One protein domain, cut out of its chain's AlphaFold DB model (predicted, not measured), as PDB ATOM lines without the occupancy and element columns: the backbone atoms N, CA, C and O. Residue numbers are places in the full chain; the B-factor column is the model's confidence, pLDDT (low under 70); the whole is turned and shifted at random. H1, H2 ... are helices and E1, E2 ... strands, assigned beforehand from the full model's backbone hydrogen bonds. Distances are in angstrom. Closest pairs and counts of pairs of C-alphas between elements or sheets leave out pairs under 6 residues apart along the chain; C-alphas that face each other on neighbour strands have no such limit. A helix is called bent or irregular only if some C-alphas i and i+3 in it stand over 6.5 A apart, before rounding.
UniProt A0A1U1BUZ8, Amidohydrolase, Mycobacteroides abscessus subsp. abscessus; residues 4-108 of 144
ATOM      1  N   SER A   4      -5.179   2.844-144.208       88.25
ATOM      2  CA  SER A   4      -4.132   2.214-143.404       88.25
ATOM      3  C   SER A   4      -4.518   0.792-143.001       88.25
ATOM      4  O   SER A   4      -5.603   0.546-142.476       88.25
ATOM      5  N   GLY A   5      -3.602  -0.147-143.242       90.62
ATOM      6  CA  GLY A   5      -3.700  -1.556-142.847       90.62
ATOM      7  C   GLY A   5      -2.649  -1.935-141.804       90.62
ATOM      8  O   GLY A   5      -2.033  -2.995-141.916       90.62
ATOM      9  N   TRP A   6      -2.368  -1.040-140.850       92.25
ATOM     10  CA  TRP A   6      -1.404  -1.312-139.781       92.25
ATOM     11  C   TRP A   6      -1.881  -2.489-138.930       92.25
ATOM     12  O   TRP A   6      -3.009  -2.486-138.445       92.25
ATOM     13  N   TRP A   7      -1.029  -3.498-138.765       93.00
ATOM     14  CA  TRP A   7      -1.378  -4.774-138.147       93.00
ATOM     15  C   TRP A   7      -0.706  -4.998-136.787       93.00
ATOM     16  O   TRP A   7       0.356  -4.434-136.505       93.00
ATOM     17  N   SER A   8      -1.309  -5.866-135.974       94.06
ATOM     18  CA  SER A   8      -0.867  -6.225-134.621       94.06
ATOM     19  C   SER A   8       0.357  -7.152-134.587       94.06
ATOM     20  O   SER A   8       0.458  -8.139-135.313       94.06
ATOM     21  N   ILE A   9       1.283  -6.967-133.669       92.75
ATOM     22  CA  ILE A   9       2.281  -7.970-133.305       92.75
ATOM     23  C   ILE A   9       1.581  -9.266-132.842       92.75
ATOM     24  O   ILE A   9       0.738  -9.250-131.944       92.75
ATOM     25  N   PRO A  10       1.911 -10.426-133.441       90.25
ATOM     26  CA  PRO A  10       1.235 -11.673-133.113       90.25
ATOM     27  C   PRO A  10       1.598 -12.135-131.690       90.25
ATOM     28  O   PRO A  10       2.730 -11.926-131.248       90.25
ATOM     29  N   PRO A  11       0.703 -12.844-130.975       91.19
ATOM     30  CA  PRO A  11       0.932 -13.303-129.601       91.19
ATOM     31  C   PRO A  11       1.836 -14.553-129.542       91.19
ATOM     32  O   PRO A  11       1.497 -15.578-128.944       91.19
ATOM     33  N   TRP A  12       2.986 -14.503-130.213       90.56
ATOM     34  CA  TRP A  12       3.962 -15.588-130.271       90.56
ATOM     35  C   TRP A  12       4.784 -15.702-128.981       90.56
ATOM     36  O   TRP A  12       4.720 -14.868-128.075       90.56
ATOM     37  N   ARG A  13       5.542 -16.797-128.861       91.06
ATOM     38  CA  ARG A  13       6.453 -17.010-127.731       91.06
ATOM     39  C   ARG A  13       7.803 -16.331-128.009       91.06
ATOM     40  O   ARG A  13       8.281 -16.432-129.136       91.06
ATOM     41  N   PRO A  14       8.442 -15.714-126.994       94.31
ATOM     42  CA  PRO A  14       8.007 -15.600-125.593       94.31
ATOM     43  C   PRO A  14       6.918 -14.529-125.365       94.31
ATOM     44  O   PRO A  14       7.059 -13.377-125.770       94.31
ATOM     45  N   ARG A  15       5.837 -14.903-124.658       93.62
ATOM     46  CA  ARG A  15       4.594 -14.104-124.561       93.62
ATOM     47  C   ARG A  15       4.798 -12.690-124.008       93.62
ATOM     48  O   ARG A  15       4.226 -11.749-124.543       93.62
ATOM     49  N   ALA A  16       5.608 -12.531-122.959       94.50
ATOM     50  CA  ALA A  16       5.830 -11.228-122.327       94.50
ATOM     51  C   ALA A  16       6.492 -10.225-123.287       94.50
ATOM     52  O   ALA A  16       6.087  -9.064-123.354       94.50
ATOM     53  N   THR A  17       7.469 -10.689-124.071       92.62
ATOM     54  CA  THR A  17       8.183  -9.871-125.055       92.62
ATOM     55  C   THR A  17       7.262  -9.440-126.187       92.62
ATOM     56  O   THR A  17       7.183  -8.249-126.480       92.62
ATOM     57  N   PHE A  18       6.522 -10.380-126.785       92.75
ATOM     58  CA  PHE A  18       5.587 -10.066-127.869       92.75
ATOM     59  C   PHE A  18       4.443  -9.161-127.393       92.75
ATOM     60  O   PHE A  18       4.103  -8.213-128.089       92.75
ATOM     61  N   ALA A  19       3.930  -9.348-126.172       94.06
ATOM     62  CA  ALA A  19       2.928  -8.450-125.593       94.06
ATOM     63  C   ALA A  19       3.471  -7.030-125.343       94.06
ATOM     64  O   ALA A  19       2.751  -6.048-125.512       94.06
ATOM     65  N   ALA A  20       4.734  -6.892-124.929       92.94
ATOM     66  CA  ALA A  20       5.362  -5.581-124.767       92.94
ATOM     67  C   ALA A  20       5.604  -4.884-126.114       92.94
ATOM     68  O   ALA A  20       5.423  -3.670-126.214       92.94
ATOM     69  N   MET A  21       6.001  -5.642-127.139       92.38
ATOM     70  CA  MET A  21       6.116  -5.143-128.510       92.38
ATOM     71  C   MET A  21       4.760  -4.699-129.049       92.38
ATOM     72  O   MET A  21       4.687  -3.629-129.644       92.38
ATOM     73  N   GLU A  22       3.706  -5.472-128.782       93.25
ATOM     74  CA  GLU A  22       2.347  -5.138-129.191       93.25
ATOM     75  C   GLU A  22       1.898  -3.804-128.590       93.25
ATOM     76  O   GLU A  22       1.658  -2.853-129.318       93.25
ATOM     77  N   ARG A  23       1.973  -3.636-127.264       92.69
ATOM     78  CA  ARG A  23       1.600  -2.355-126.628       92.69
ATOM     79  C   ARG A  23       2.281  -1.131-127.256       92.69
ATOM     80  O   ARG A  23       1.655  -0.084-127.390       92.69
ATOM     81  N   ARG A  24       3.558  -1.252-127.642       91.88
ATOM     82  CA  ARG A  24       4.305  -0.177-128.322       91.88
ATOM     83  C   ARG A  24       3.841   0.027-129.766       91.88
ATOM     84  O   ARG A  24       3.791   1.165-130.233       91.88
ATOM     85  N   ASN A  25       3.526  -1.059-130.468       92.19
ATOM     86  CA  ASN A  25       2.985  -1.048-131.822       92.19
ATOM     87  C   ASN A  25       1.624  -0.345-131.862       92.19
ATOM     88  O   ASN A  25       1.511   0.649-132.574       92.19
ATOM     89  N   HIS A  26       0.671  -0.762-131.023       92.00
ATOM     90  CA  HIS A  26      -0.635  -0.115-130.862       92.00
ATOM     91  C   HIS A  26      -0.503   1.390-130.555       92.00
ATOM     92  O   HIS A  26      -1.097   2.237-131.222       92.00
ATOM     93  N   GLN A  27       0.348   1.764-129.589       91.94
ATOM     94  CA  GLN A  27       0.598   3.178-129.259       91.94
ATOM     95  C   GLN A  27       1.129   3.978-130.456       91.94
ATOM     96  O   GLN A  27       0.703   5.111-130.684       91.94
ATOM     97  N   THR A  28       2.044   3.388-131.228       92.06
ATOM     98  CA  THR A  28       2.609   4.029-132.421       92.06
ATOM     99  C   THR A  28       1.556   4.164-133.515       92.06
ATOM    100  O   THR A  28       1.419   5.245-134.080       92.06
ATOM    101  N   ALA A  29       0.791   3.105-133.788       92.06
ATOM    102  CA  ALA A  29      -0.255   3.093-134.807       92.06
ATOM    103  C   ALA A  29      -1.315   4.168-134.536       92.06
ATOM    104  O   ALA A  29      -1.686   4.910-135.445       92.06
ATOM    105  N   ARG A  30      -1.727   4.322-133.272       91.31
ATOM    106  CA  ARG A  30      -2.675   5.357-132.852       91.31
ATOM    107  C   ARG A  30      -2.121   6.777-133.011       91.31
ATOM    108  O   ARG A  30      -2.826   7.670-133.469       91.31
ATOM    109  N   ALA A  31      -0.863   7.004-132.633       91.94
ATOM    110  CA  ALA A  31      -0.268   8.342-132.628       91.94
ATOM    111  C   ALA A  31       0.296   8.788-133.992       91.94
ATOM    112  O   ALA A  31       0.608   9.971-134.165       91.94
ATOM    113  N   ALA A  32       0.459   7.867-134.947       92.12
ATOM    114  CA  ALA A  32       1.187   8.105-136.194       92.12
ATOM    115  C   ALA A  32       0.608   9.267-137.011       92.12
ATOM    116  O   ALA A  32       1.339  10.189-137.363       92.12
ATOM    117  N   ALA A  33      -0.702   9.265-137.270       92.94
ATOM    118  CA  ALA A  33      -1.338  10.303-138.083       92.94
ATOM    119  C   ALA A  33      -1.305  11.684-137.405       92.94
ATOM    120  O   ALA A  33      -0.950  12.673-138.043       92.94
ATOM    121  N   ALA A  34      -1.562  11.741-136.095       94.38
ATOM    122  CA  ALA A  34      -1.470  12.981-135.323       94.38
ATOM    123  C   ALA A  34      -0.043  13.544-135.279       94.38
ATOM    124  O   ALA A  34       0.170  14.753-135.347       94.38
ATOM    125  N   THR A  35       0.964  12.674-135.202       94.38
ATOM    126  CA  THR A  35       2.364  13.107-135.245       94.38
ATOM    127  C   THR A  35       2.765  13.538-136.652       94.38
ATOM    128  O   THR A  35       3.489  14.516-136.809       94.38
ATOM    129  N   PHE A  36       2.259  12.857-137.681       94.12
ATOM    130  CA  PHE A  36       2.495  13.222-139.072       94.12
ATOM    131  C   PHE A  36       1.992  14.634-139.392       94.12
ATOM    132  O   PHE A  36       2.712  15.406-140.024       94.12
ATOM    133  N   ALA A  37       0.822  15.016-138.872       94.81
ATOM    134  CA  ALA A  37       0.286  16.368-139.023       94.81
ATOM    135  C   ALA A  37       1.252  17.457-138.523       94.81
ATOM    136  O   ALA A  37       1.382  18.496-139.166       94.81
ATOM    137  N   LYS A  38       2.013  17.192-137.451       95.31
ATOM    138  CA  LYS A  38       3.007  18.130-136.893       95.31
ATOM    139  C   LYS A  38       4.190  18.377-137.825       95.31
ATOM    140  O   LYS A  38       4.706  19.492-137.855       95.31
ATOM    141  N   TYR A  39       4.608  17.363-138.582       95.00
ATOM    142  CA  TYR A  39       5.676  17.493-139.578       95.00
ATOM    143  C   TYR A  39       5.222  18.268-140.816       95.00
ATOM    144  O   TYR A  39       6.004  18.994-141.426       95.00
ATOM    145  N   VAL A  40       3.955  18.111-141.205       94.12
ATOM    146  CA  VAL A  40       3.400  18.775-142.394       94.12
ATOM    147  C   VAL A  40       2.977  20.217-142.081       94.12
ATOM    148  O   VAL A  40       3.143  21.111-142.921       94.12
ATOM    149  N   GLY A  41       2.453  20.440-140.872       95.38
ATOM    150  CA  GLY A  41       1.779  21.671-140.476       95.38
ATOM    151  C   GLY A  41       0.402  21.809-141.129       95.38
ATOM    152  O   GLY A  41       0.015  22.910-141.497       95.38
ATOM    153  N   ALA A  42      -0.321  20.716-141.375       95.62
ATOM    154  CA  ALA A  42      -1.629  20.749-142.037       95.62
ATOM    155  C   ALA A  42      -2.568  19.663-141.487       95.62
ATOM    156  O   ALA A  42      -2.070  18.656-140.972       95.62
ATOM    157  N   PRO A  43      -3.899  19.846-141.588       95.50
ATOM    158  CA  PRO A  43      -4.862  18.824-141.195       95.50
ATOM    159  C   PRO A  43      -4.611  17.483-141.891       95.50
ATOM    160  O   PRO A  43      -4.277  17.437-143.078       95.50
ATOM    161  N   VAL A  44      -4.804  16.384-141.161       94.25
ATOM    162  CA  VAL A  44      -4.622  15.018-141.670       94.25
ATOM    163  C   VAL A  44      -5.907  14.230-141.481       94.25
ATOM    164  O   VAL A  44      -6.456  14.165-140.385       94.25
ATOM    165  N   VAL A  45      -6.350  13.579-142.556       95.00
ATOM    166  CA  VAL A  45      -7.425  12.582-142.529       95.00
ATOM    167  C   VAL A  45      -6.799  11.205-142.726       95.00
ATOM    168  O   VAL A  45      -6.170  10.940-143.753       95.00
ATOM    169  N   HIS A  46      -6.972  10.331-141.741       95.56
ATOM    170  CA  HIS A  46      -6.441   8.974-141.731       95.56
ATOM    171  C   HIS A  46      -7.587   7.972-141.578       95.56
ATOM    172  O   HIS A  46      -8.289   7.967-140.570       95.56
ATOM    173  N   ALA A  47      -7.762   7.108-142.574       95.19
ATOM    174  CA  ALA A  47      -8.756   6.043-142.574       95.19
ATOM    175  C   ALA A  47      -8.074   4.711-142.263       95.19
ATOM    176  O   ALA A  47      -7.191   4.277-142.997       95.19
ATOM    177  N   ALA A  48      -8.479   4.037-141.193       94.62
ATOM    178  CA  ALA A  48      -7.888   2.768-140.798       94.62
ATOM    179  C   ALA A  48      -8.865   1.609-140.985       94.62
ATOM    180  O   ALA A  48     -10.056   1.729-140.702       94.62
ATOM    181  N   HIS A  49      -8.348   0.469-141.444       94.81
ATOM    182  CA  HIS A  49      -9.086  -0.786-141.372       94.81
ATOM    183  C   HIS A  49      -9.271  -1.225-139.917       94.81
ATOM    184  O   HIS A  49      -8.465  -0.897-139.050       94.81
ATOM    185  N   VAL A  50     -10.320  -2.009-139.671       95.19
ATOM    186  CA  VAL A  50     -10.651  -2.586-138.365       95.19
ATOM    187  C   VAL A  50     -11.043  -4.050-138.532       95.19
ATOM    188  O   VAL A  50     -11.517  -4.456-139.595       95.19
ATOM    189  N   GLY A  51     -10.842  -4.839-137.480       94.56
ATOM    190  CA  GLY A  51     -11.233  -6.243-137.416       94.56
ATOM    191  C   GLY A  51     -10.055  -7.207-137.323       94.56
ATOM    192  O   GLY A  51      -8.891  -6.843-137.512       94.56
ATOM    193  N   GLU A  52     -10.379  -8.457-137.006       95.38
ATOM    194  CA  GLU A  52      -9.419  -9.556-136.953       95.38
ATOM    195  C   GLU A  52      -9.178 -10.160-138.335       95.38
ATOM    196  O   GLU A  52     -10.071 -10.226-139.181       95.38
ATOM    197  N   PHE A  53      -7.981 -10.701-138.544       93.75
ATOM    198  CA  PHE A  53      -7.662 -11.447-139.751       93.75
ATOM    199  C   PHE A  53      -6.701 -12.604-139.483       93.75
ATOM    200  O   PHE A  53      -5.963 -12.660-138.491       93.75
ATOM    201  N   ARG A  54      -6.734 -13.580-140.394       95.12
ATOM    202  CA  ARG A  54      -5.887 -14.774-140.353       95.12
ATOM    203  C   ARG A  54      -5.377 -15.080-141.750       95.12
ATOM    204  O   ARG A  54      -6.165 -15.168-142.685       95.12
ATOM    205  N   CYS A  55      -4.075 -15.284-141.890       93.06
ATOM    206  CA  CYS A  55      -3.458 -15.591-143.178       93.06
ATOM    207  C   CYS A  55      -2.251 -16.519-143.015       93.06
ATOM    208  O   CYS A  55      -1.733 -16.716-141.913       93.06
ATOM    209  N   ALA A  56      -1.815 -17.132-144.112       92.69
ATOM    210  CA  ALA A  56      -0.528 -17.811-144.143       92.69
ATOM    211  C   ALA A  56       0.592 -16.767-144.187       92.69
ATOM    212  O   ALA A  56       0.496 -15.778-144.915       92.69
ATOM    213  N   MET A  57       1.661 -16.995-143.431       91.12
ATOM    214  CA  MET A  57       2.881 -16.225-143.614       91.12
ATOM    215  C   MET A  57       3.571 -16.690-144.902       91.12
ATOM    216  O   MET A  57       3.655 -17.895-145.149       91.12
ATOM    217  N   PRO A  58       4.087 -15.769-145.730       91.44
ATOM    218  CA  PRO A  58       4.892 -16.179-146.872       91.44
ATOM    219  C   PRO A  58       6.139 -16.961-146.429       91.44
ATOM    220  O   PRO A  58       6.640 -16.763-145.333       91.44
ATOM    221  N   TRP A  59       6.654 -17.870-147.257       90.62
ATOM    222  CA  TRP A  59       7.965 -18.537-147.079       90.62
ATOM    223  C   TRP A  59       8.261 -19.258-145.746       90.62
ATOM    224  O   TRP A  59       9.328 -19.851-145.617       90.62
ATOM    225  N   ILE A  60       7.347 -19.260-144.781       89.25
ATOM    226  CA  ILE A  60       7.466 -19.938-143.495       89.25
ATOM    227  C   ILE A  60       6.154 -20.679-143.221       89.25
ATOM    228  O   ILE A  60       5.080 -20.142-143.502       89.25
ATOM    229  N   PRO A  61       6.193 -21.894-142.654       90.00
ATOM    230  CA  PRO A  61       5.005 -22.726-142.452       90.00
ATOM    231  C   PRO A  61       4.195 -22.293-141.216       90.00
ATOM    232  O   PRO A  61       3.787 -23.115-140.399       90.00
ATOM    233  N   LEU A  62       3.975 -20.986-141.045       90.88
ATOM    234  CA  LEU A  62       3.241 -20.410-139.920       90.88
ATOM    235  C   LEU A  62       1.980 -19.695-140.399       90.88
ATOM    236  O   LEU A  62       1.956 -19.052-141.447       90.88
ATOM    237  N   LYS A  63       0.927 -19.765-139.583       92.00
ATOM    238  CA  LYS A  63      -0.264 -18.928-139.745       92.00
ATOM    239  C   LYS A  63      -0.114 -17.680-138.886       92.00
ATOM    240  O   LYS A  63       0.214 -17.770-137.703       92.00
ATOM    241  N   TYR A  64      -0.395 -16.532-139.476       92.69
ATOM    242  CA  TYR A  64      -0.517 -15.270-138.776       92.69
ATOM    243  C   TYR A  64      -1.973 -15.067-138.347       92.69
ATOM    244  O   TYR A  64      -2.905 -15.344-139.106       92.69
ATOM    245  N   ARG A  65      -2.160 -14.612-137.109       94.19
ATOM    246  CA  ARG A  65      -3.443 -14.170-136.561       94.19
ATOM    247  C   ARG A  65      -3.200 -12.825-135.900       94.19
ATOM    248  O   ARG A  65      -2.308 -12.737-135.056       94.19
ATOM    249  N   GLY A  66      -3.975 -11.828-136.284       94.44
ATOM    250  CA  GLY A  66      -3.845 -10.479-135.761       94.44
ATOM    251  C   GLY A  66      -5.106  -9.670-136.001       94.44
ATOM    252  O   GLY A  66      -6.123 -10.208-136.440       94.44
ATOM    253  N   HIS A  67      -5.017  -8.386-135.708       95.12
ATOM    254  CA  HIS A  67      -6.060  -7.407-135.967       95.12
ATOM    255  C   HIS A  67      -5.442  -6.113-136.499       95.12
ATOM    256  O   HIS A  67      -4.216  -5.951-136.510       95.12
ATOM    257  N   PHE A  68      -6.288  -5.230-137.017       94.94
ATOM    258  CA  PHE A  68      -5.869  -3.902-137.449       94.94
ATOM    259  C   PHE A  68      -5.849  -2.919-136.272       94.94
ATOM    260  O   PHE A  68      -6.789  -2.871-135.486       94.94
ATOM    261  N   GLU A  69      -4.764  -2.151-136.184       92.31
ATOM    262  CA  GLU A  69      -4.385  -1.328-135.022       92.31
ATOM    263  C   GLU A  69      -4.736   0.154-135.175       92.31
ATOM    264  O   GLU A  69      -4.829   0.896-134.202       92.31
ATOM    265  N   GLY A  70      -4.832   0.635-136.416       85.50
ATOM    266  CA  GLY A  70      -4.973   2.064-136.669       85.50
ATOM    267  C   GLY A  70      -6.336   2.590-136.224       85.50
ATOM    268  O   GLY A  70      -7.362   1.984-136.521       85.50
ATOM    269  N   SER A  71      -6.360   3.767-135.601       93.19
ATOM    270  CA  SER A  71      -7.598   4.538-135.457       93.19
ATOM    271  C   SER A  71      -7.942   5.230-136.777       93.19
ATOM    272  O   SER A  71      -7.065   5.763-137.467       93.19
ATOM    273  N   THR A  72      -9.230   5.289-137.106       95.44
ATOM    274  CA  THR A  72      -9.709   6.257-138.097       95.44
ATOM    275  C   THR A  72      -9.789   7.606-137.398       95.44
ATOM    276  O   THR A  72     -10.464   7.722-136.379       95.44
ATOM    277  N   LEU A  73      -9.068   8.614-137.888       95.88
ATOM    278  CA  LEU A  73      -8.962   9.890-137.188       95.88
ATOM    279  C   LEU A  73      -8.779  11.083-138.124       95.88
ATOM    280  O   LEU A  73      -8.257  10.962-139.235       95.88
ATOM    281  N   ILE A  74      -9.187  12.242-137.620       96.75
ATOM    282  CA  ILE A  74      -8.998  13.560-138.218       96.75
ATOM    283  C   ILE A  74      -8.189  14.396-137.228       96.75
ATOM    284  O   ILE A  74      -8.541  14.461-136.047       96.75
ATOM    285  N   THR A  75      -7.127  15.049-137.696       96.44
ATOM    286  CA  THR A  75      -6.403  16.057-136.912       96.44
ATOM    287  C   THR A  75      -6.426  17.422-137.570       96.44
ATOM    288  O   THR A  75      -6.548  17.532-138.790       96.44
ATOM    289  N   ASP A  76      -6.214  18.457-136.764       95.38
ATOM    290  CA  ASP A  76      -5.872  19.789-137.252       95.38
ATOM    291  C   ASP A  76      -4.390  19.884-137.688       95.38
ATOM    292  O   ASP A  76      -3.638  18.902-137.643       95.38
ATOM    293  N   GLY A  77      -3.963  21.082-138.106       92.56
ATOM    294  CA  GLY A  77      -2.583  21.359-138.526       92.56
ATOM    295  C   GLY A  77      -1.536  21.374-137.410       92.56
ATOM    296  O   GLY A  77      -0.343  21.371-137.706       92.56
ATOM    297  N   THR A  78      -1.956  21.356-136.143       94.12
ATOM    298  CA  THR A  78      -1.077  21.221-134.969       94.12
ATOM    299  C   THR A  78      -0.911  19.759-134.540       94.12
ATOM    300  O   THR A  78      -0.100  19.446-133.664       94.12
ATOM    301  N   GLY A  79      -1.668  18.848-135.159       94.75
ATOM    302  CA  GLY A  79      -1.753  17.443-134.778       94.75
ATOM    303  C   GLY A  79      -2.672  17.179-133.586       94.75
ATOM    304  O   GLY A  79      -2.588  16.099-132.998       94.75
ATOM    305  N   SER A  80      -3.539  18.127-133.223       95.94
ATOM    306  CA  SER A  80      -4.613  17.892-132.258       95.94
ATOM    307  C   SER A  80      -5.709  17.058-132.914       95.94
ATOM    308  O   SER A  80      -6.087  17.299-134.060       95.94
ATOM    309  N   ILE A  81      -6.203  16.047-132.200       97.00
ATOM    310  CA  ILE A  81      -7.258  15.157-132.696       97.00
ATOM    311  C   ILE A  81      -8.587  15.911-132.653       97.00
ATOM    312  O   ILE A  81      -9.033  16.310-131.581       97.00
ATOM    313  N   VAL A  82      -9.214  16.065-133.816       97.62
ATOM    314  CA  VAL A  82     -10.554  16.646-133.977       97.62
ATOM    315  C   VAL A  82     -11.616  15.567-133.798       97.62
ATOM    316  O   VAL A  82     -12.604  15.769-133.103       97.62
ATOM    317  N   ALA A  83     -11.392  14.400-134.403       97.50
ATOM    318  CA  ALA A  83     -12.269  13.244-134.283       97.50
ATOM    319  C   ALA A  83     -11.450  11.952-134.358       97.50
ATOM    320  O   ALA A  83     -10.482  11.866-135.115       97.50
ATOM    321  N   GLU A  84     -11.838  10.938-133.591       96.94
ATOM    322  CA  GLU A  84     -11.201   9.620-133.570       96.94
ATOM    323  C   GLU A  84     -12.277   8.547-133.409       96.94
ATOM    324  O   GLU A  84     -13.211   8.712-132.629       96.94
ATOM    325  N   ARG A  85     -12.103   7.438-134.125       95.75
ATOM    326  CA  ARG A  85     -12.758   6.162-133.864       95.75
ATOM    327  C   ARG A  85     -11.688   5.099-133.750       95.75
ATOM    328  O   ARG A  85     -10.882   4.912-134.669       95.75
ATOM    329  N   ARG A  86     -11.683   4.419-132.617       94.19
ATOM    330  CA  ARG A  86     -10.691   3.406-132.284       94.19
ATOM    331  C   ARG A  86     -11.108   2.029-132.800       94.19
ATOM    332  O   ARG A  86     -12.303   1.797-133.016       94.19
ATOM    333  N   PRO A  87     -10.157   1.096-132.982       92.56
ATOM    334  CA  PRO A  87     -10.466  -0.259-133.432       92.56
ATOM    335  C   PRO A  87     -11.506  -0.981-132.562       92.56
ATOM    336  O   PRO A  87     -12.314  -1.744-133.090       92.56
ATOM    337  N   GLU A  88     -11.533  -0.725-131.249       93.31
ATOM    338  CA  GLU A  88     -12.461  -1.378-130.313       93.31
ATOM    339  C   GLU A  88     -13.922  -0.970-130.537       93.31
ATOM    340  O   GLU A  88     -14.836  -1.687-130.133       93.31
ATOM    341  N   GLU A  89     -14.156   0.160-131.207       95.62
ATOM    342  CA  GLU A  89     -15.495   0.632-131.565       95.62
ATOM    343  C   GLU A  89     -16.032  -0.047-132.836       95.62
ATOM    344  O   GLU A  89     -17.206   0.108-133.178       95.62
ATOM    345  N   GLY A  90     -15.198  -0.812-133.548       94.00
ATOM    346  CA  GLY A  90     -15.576  -1.522-134.765       94.00
ATOM    347  C   GLY A  90     -15.766  -0.613-135.992       94.00
ATOM    348  O   GLY A  90     -15.369   0.556-135.990       94.00
ATOM    349  N   PRO A  91     -16.361  -1.135-137.084       94.94
ATOM    350  CA  PRO A  91     -16.564  -0.383-138.323       94.94
ATOM    351  C   PRO A  91     -17.401   0.880-138.109       94.94
ATOM    352  O   PRO A  91     -18.316   0.891-137.284       94.94
ATOM    353  N   GLY A  92     -17.104   1.945-138.851       94.38
ATOM    354  CA  GLY A  92     -17.875   3.182-138.779       94.38
ATOM    355  C   GLY A  92     -17.218   4.354-139.497       94.38
ATOM    356  O   GLY A  92     -16.224   4.194-140.204       94.38
ATOM    357  N   ILE A  93     -17.802   5.531-139.292       94.81
ATOM    358  CA  ILE A  93     -17.338   6.806-139.840       94.81
ATOM    359  C   ILE A  93     -16.986   7.765-138.704       94.81
ATOM    360  O   ILE A  93     -17.566   7.688-137.621       94.81
ATOM    361  N   VAL A  94     -16.058   8.679-138.968       95.62
ATOM    362  CA  VAL A  94     -15.787   9.837-138.109       95.62
ATOM    363  C   VAL A  94     -16.061  11.101-138.900       95.62
ATOM    364  O   VAL A  94     -15.761  11.169-140.092       95.62
ATOM    365  N   LEU A  95     -16.632  12.090-138.229       96.94
ATOM    366  CA  LEU A  95     -16.900  13.413-138.770       96.94
ATOM    367  C   LEU A  95     -16.222  14.424-137.854       96.94
ATOM    368  O   LEU A  95     -16.193  14.234-136.639       96.94
ATOM    369  N   GLY A  96     -15.662  15.475-138.436       95.81
ATOM    370  CA  GLY A  96     -14.996  16.526-137.687       95.81
ATOM    371  C   GLY A  96     -14.756  17.740-138.567       95.81
ATOM    372  O   GLY A  96     -14.409  17.595-139.741       95.81
ATOM    373  N   ASP A  97     -14.936  18.920-137.987       96.25
ATOM    374  CA  ASP A  97     -14.706  20.189-138.662       96.25
ATOM    375  C   ASP A  97     -13.231  20.575-138.569       96.25
ATOM    376  O   ASP A  97     -12.630  20.563-137.493       96.25
ATOM    377  N   ILE A  98     -12.633  20.926-139.707       93.62
ATOM    378  CA  ILE A  98     -11.240  21.366-139.779       93.62
ATOM    379  C   ILE A  98     -11.151  22.752-140.401       93.62
ATOM    380  O   ILE A  98     -11.809  23.060-141.395       93.62
ATOM    381  N   HIS A  99     -10.267  23.576-139.853       91.25
ATOM    382  CA  HIS A  99      -9.856  24.798-140.523       91.25
ATOM    383  C   HIS A  99      -8.822  24.461-141.594       91.25
ATOM    384  O   HIS A  99      -7.792  23.842-141.316       91.25
ATOM    385  N   LEU A 100      -9.108  24.864-142.831       89.75
ATOM    386  CA  LEU A 100      -8.177  24.698-143.937       89.75
ATOM    387  C   LEU A 100      -7.051  25.728-143.838       89.75
ATOM    388  O   LEU A 100      -7.278  26.894-143.525       89.75
ATOM    389  N   GLY A 101      -5.839  25.287-144.148       86.94
ATOM    390  CA  GLY A 101      -4.651  26.128-144.132       86.94
ATOM    391  C   GLY A 101      -3.432  25.356-143.657       86.94
ATOM    392  O   GLY A 101      -3.540  24.394-142.895       86.94
ATOM    393  N   ARG A 102      -2.262  25.780-144.132       86.94
ATOM    394  CA  ARG A 102      -0.984  25.277-143.638       86.94
ATOM    395  C   ARG A 102      -0.453  26.224-142.565       86.94
ATOM    396  O   ARG A 102      -0.372  27.428-142.785       86.94
ATOM    397  N   LEU A 103      -0.059  25.652-141.440       93.44
ATOM    398  CA  LEU A 103       0.681  26.287-140.361       93.44
ATOM    399  C   LEU A 103       2.184  26.002-140.520       93.44
ATOM    400  O   LEU A 103       2.568  25.029-141.181       93.44
ATOM    401  N   PRO A 104       3.061  26.807-139.898       94.88
ATOM    402  CA  PRO A 104       4.449  26.412-139.703       94.88
ATOM    403  C   PRO A 104       4.517  25.024-139.034       94.88
ATOM    404  O   PRO A 104       3.809  24.806-138.047       94.88
ATOM    405  N   PRO A 105       5.323  24.077-139.552       94.94
ATOM    406  CA  PRO A 105       5.480  22.765-138.934       94.94
ATOM    407  C   PRO A 105       5.882  22.870-137.461       94.94
ATOM    408  O   PRO A 105       6.831  23.571-137.114       94.94
ATOM    409  N   ALA A 106       5.169  22.145-136.601       93.56
ATOM    410  CA  ALA A 106       5.433  22.096-135.165       93.56
ATOM    411  C   ALA A 106       6.536  21.088-134.793       93.56
ATOM    412  O   ALA A 106       6.963  21.037-133.642       93.56
ATOM    413  N   ALA A 107       6.974  20.259-135.743       93.31
ATOM    414  CA  ALA A 107       8.051  19.298-135.551       93.31
ATOM    415  C   ALA A 107       8.979  19.255-136.770       93.31
ATOM    416  O   ALA A 107       8.529  19.328-137.913       93.31
ATOM    417  N   GLU A 108      10.272  19.079-136.515       93.69
ATOM    418  CA  GLU A 108      11.280  18.896-137.557       93.69
ATOM    419  C   GLU A 108      11.242  17.465-138.103       93.69
ATOM    420  O   GLU A 108      11.158  16.493-137.344       93.69
TER     421      GLU A 108
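AT A GLANCE: This is residues 4 to 108 of the 144 residues of the protein "Amidohydrolase" of Mycobacteroides abscessus subsp. abscessus (UniProt A0A1U1BUZ8). A small three-stranded sheet, E1, E4 and E5, has one arm of the bent helix H1 packed over one face, while the other arm reaches away along the length of the domain and the hairpin E2 and E3 extends at that far end. Residues 86 to 108, with no named element, run back past the sheet's other face and round its end. The 105 printed residues hold one named helix, then five strands, H1 E1 E2 E3 E4 E5, in two antiparallel sheets, ordered E1, E4, E5 and E2, E3. The class is mixed, with under half of the residues in named elements; the whole is loose, radius of gyration of the C-alphas 16.1 A, spanning 50 by 31 by 25 A.

IN THESE COORDINATES: Look first at E1, residues 44 to 48, E4, 72 to 75, and E5, 81 to 85, which ends at C-alpha 85, (-12.758, 6.162, -133.864). E2 is residues 52 to 56, 14.1 A long, and E3 63 to 67. Find C-alpha 15 at (4.594, -14.104, -124.561), where H1, residues 15 to 40, begins; by its hydrogen bonds it was assigned as one helix, but it is bent, with C-alphas 30 and 33 7.3 A apart. Its arms are H1a, 15 to 30, 22.4 A, and H1b, 33 to 40, 10.6 A.

HOW THE PARTS SIT: In the sheet, N 46 and O 73 of E1 and E4 are 2.9 A apart, and N 74 and O 83 of the hairpin E4 and E5 2.8 A, within hydrogen-bond range. H1b is on this sheet at a height of 7.6 A; its closest C-alphas to E1 are those of Ala 37 and Val 44, 5.7 A. H1a only grazes the sheet, with residues 29 to 30, and stands at a steep tilt of 52 degrees to H1b. In the hairpin E2 and E3, N 53 and O 66 are 2.8 A apart; both strands are apart from H1a. Every O i to N i+4 pair is within range in H1a, 2 of 4 in H1b.

THE WHOLE: The C-alphas farthest apart, Pro 61 and His 99, are 49.8 A apart. The printed part has no cut, no link is long, and no printed residue is under 70 in pLDDT.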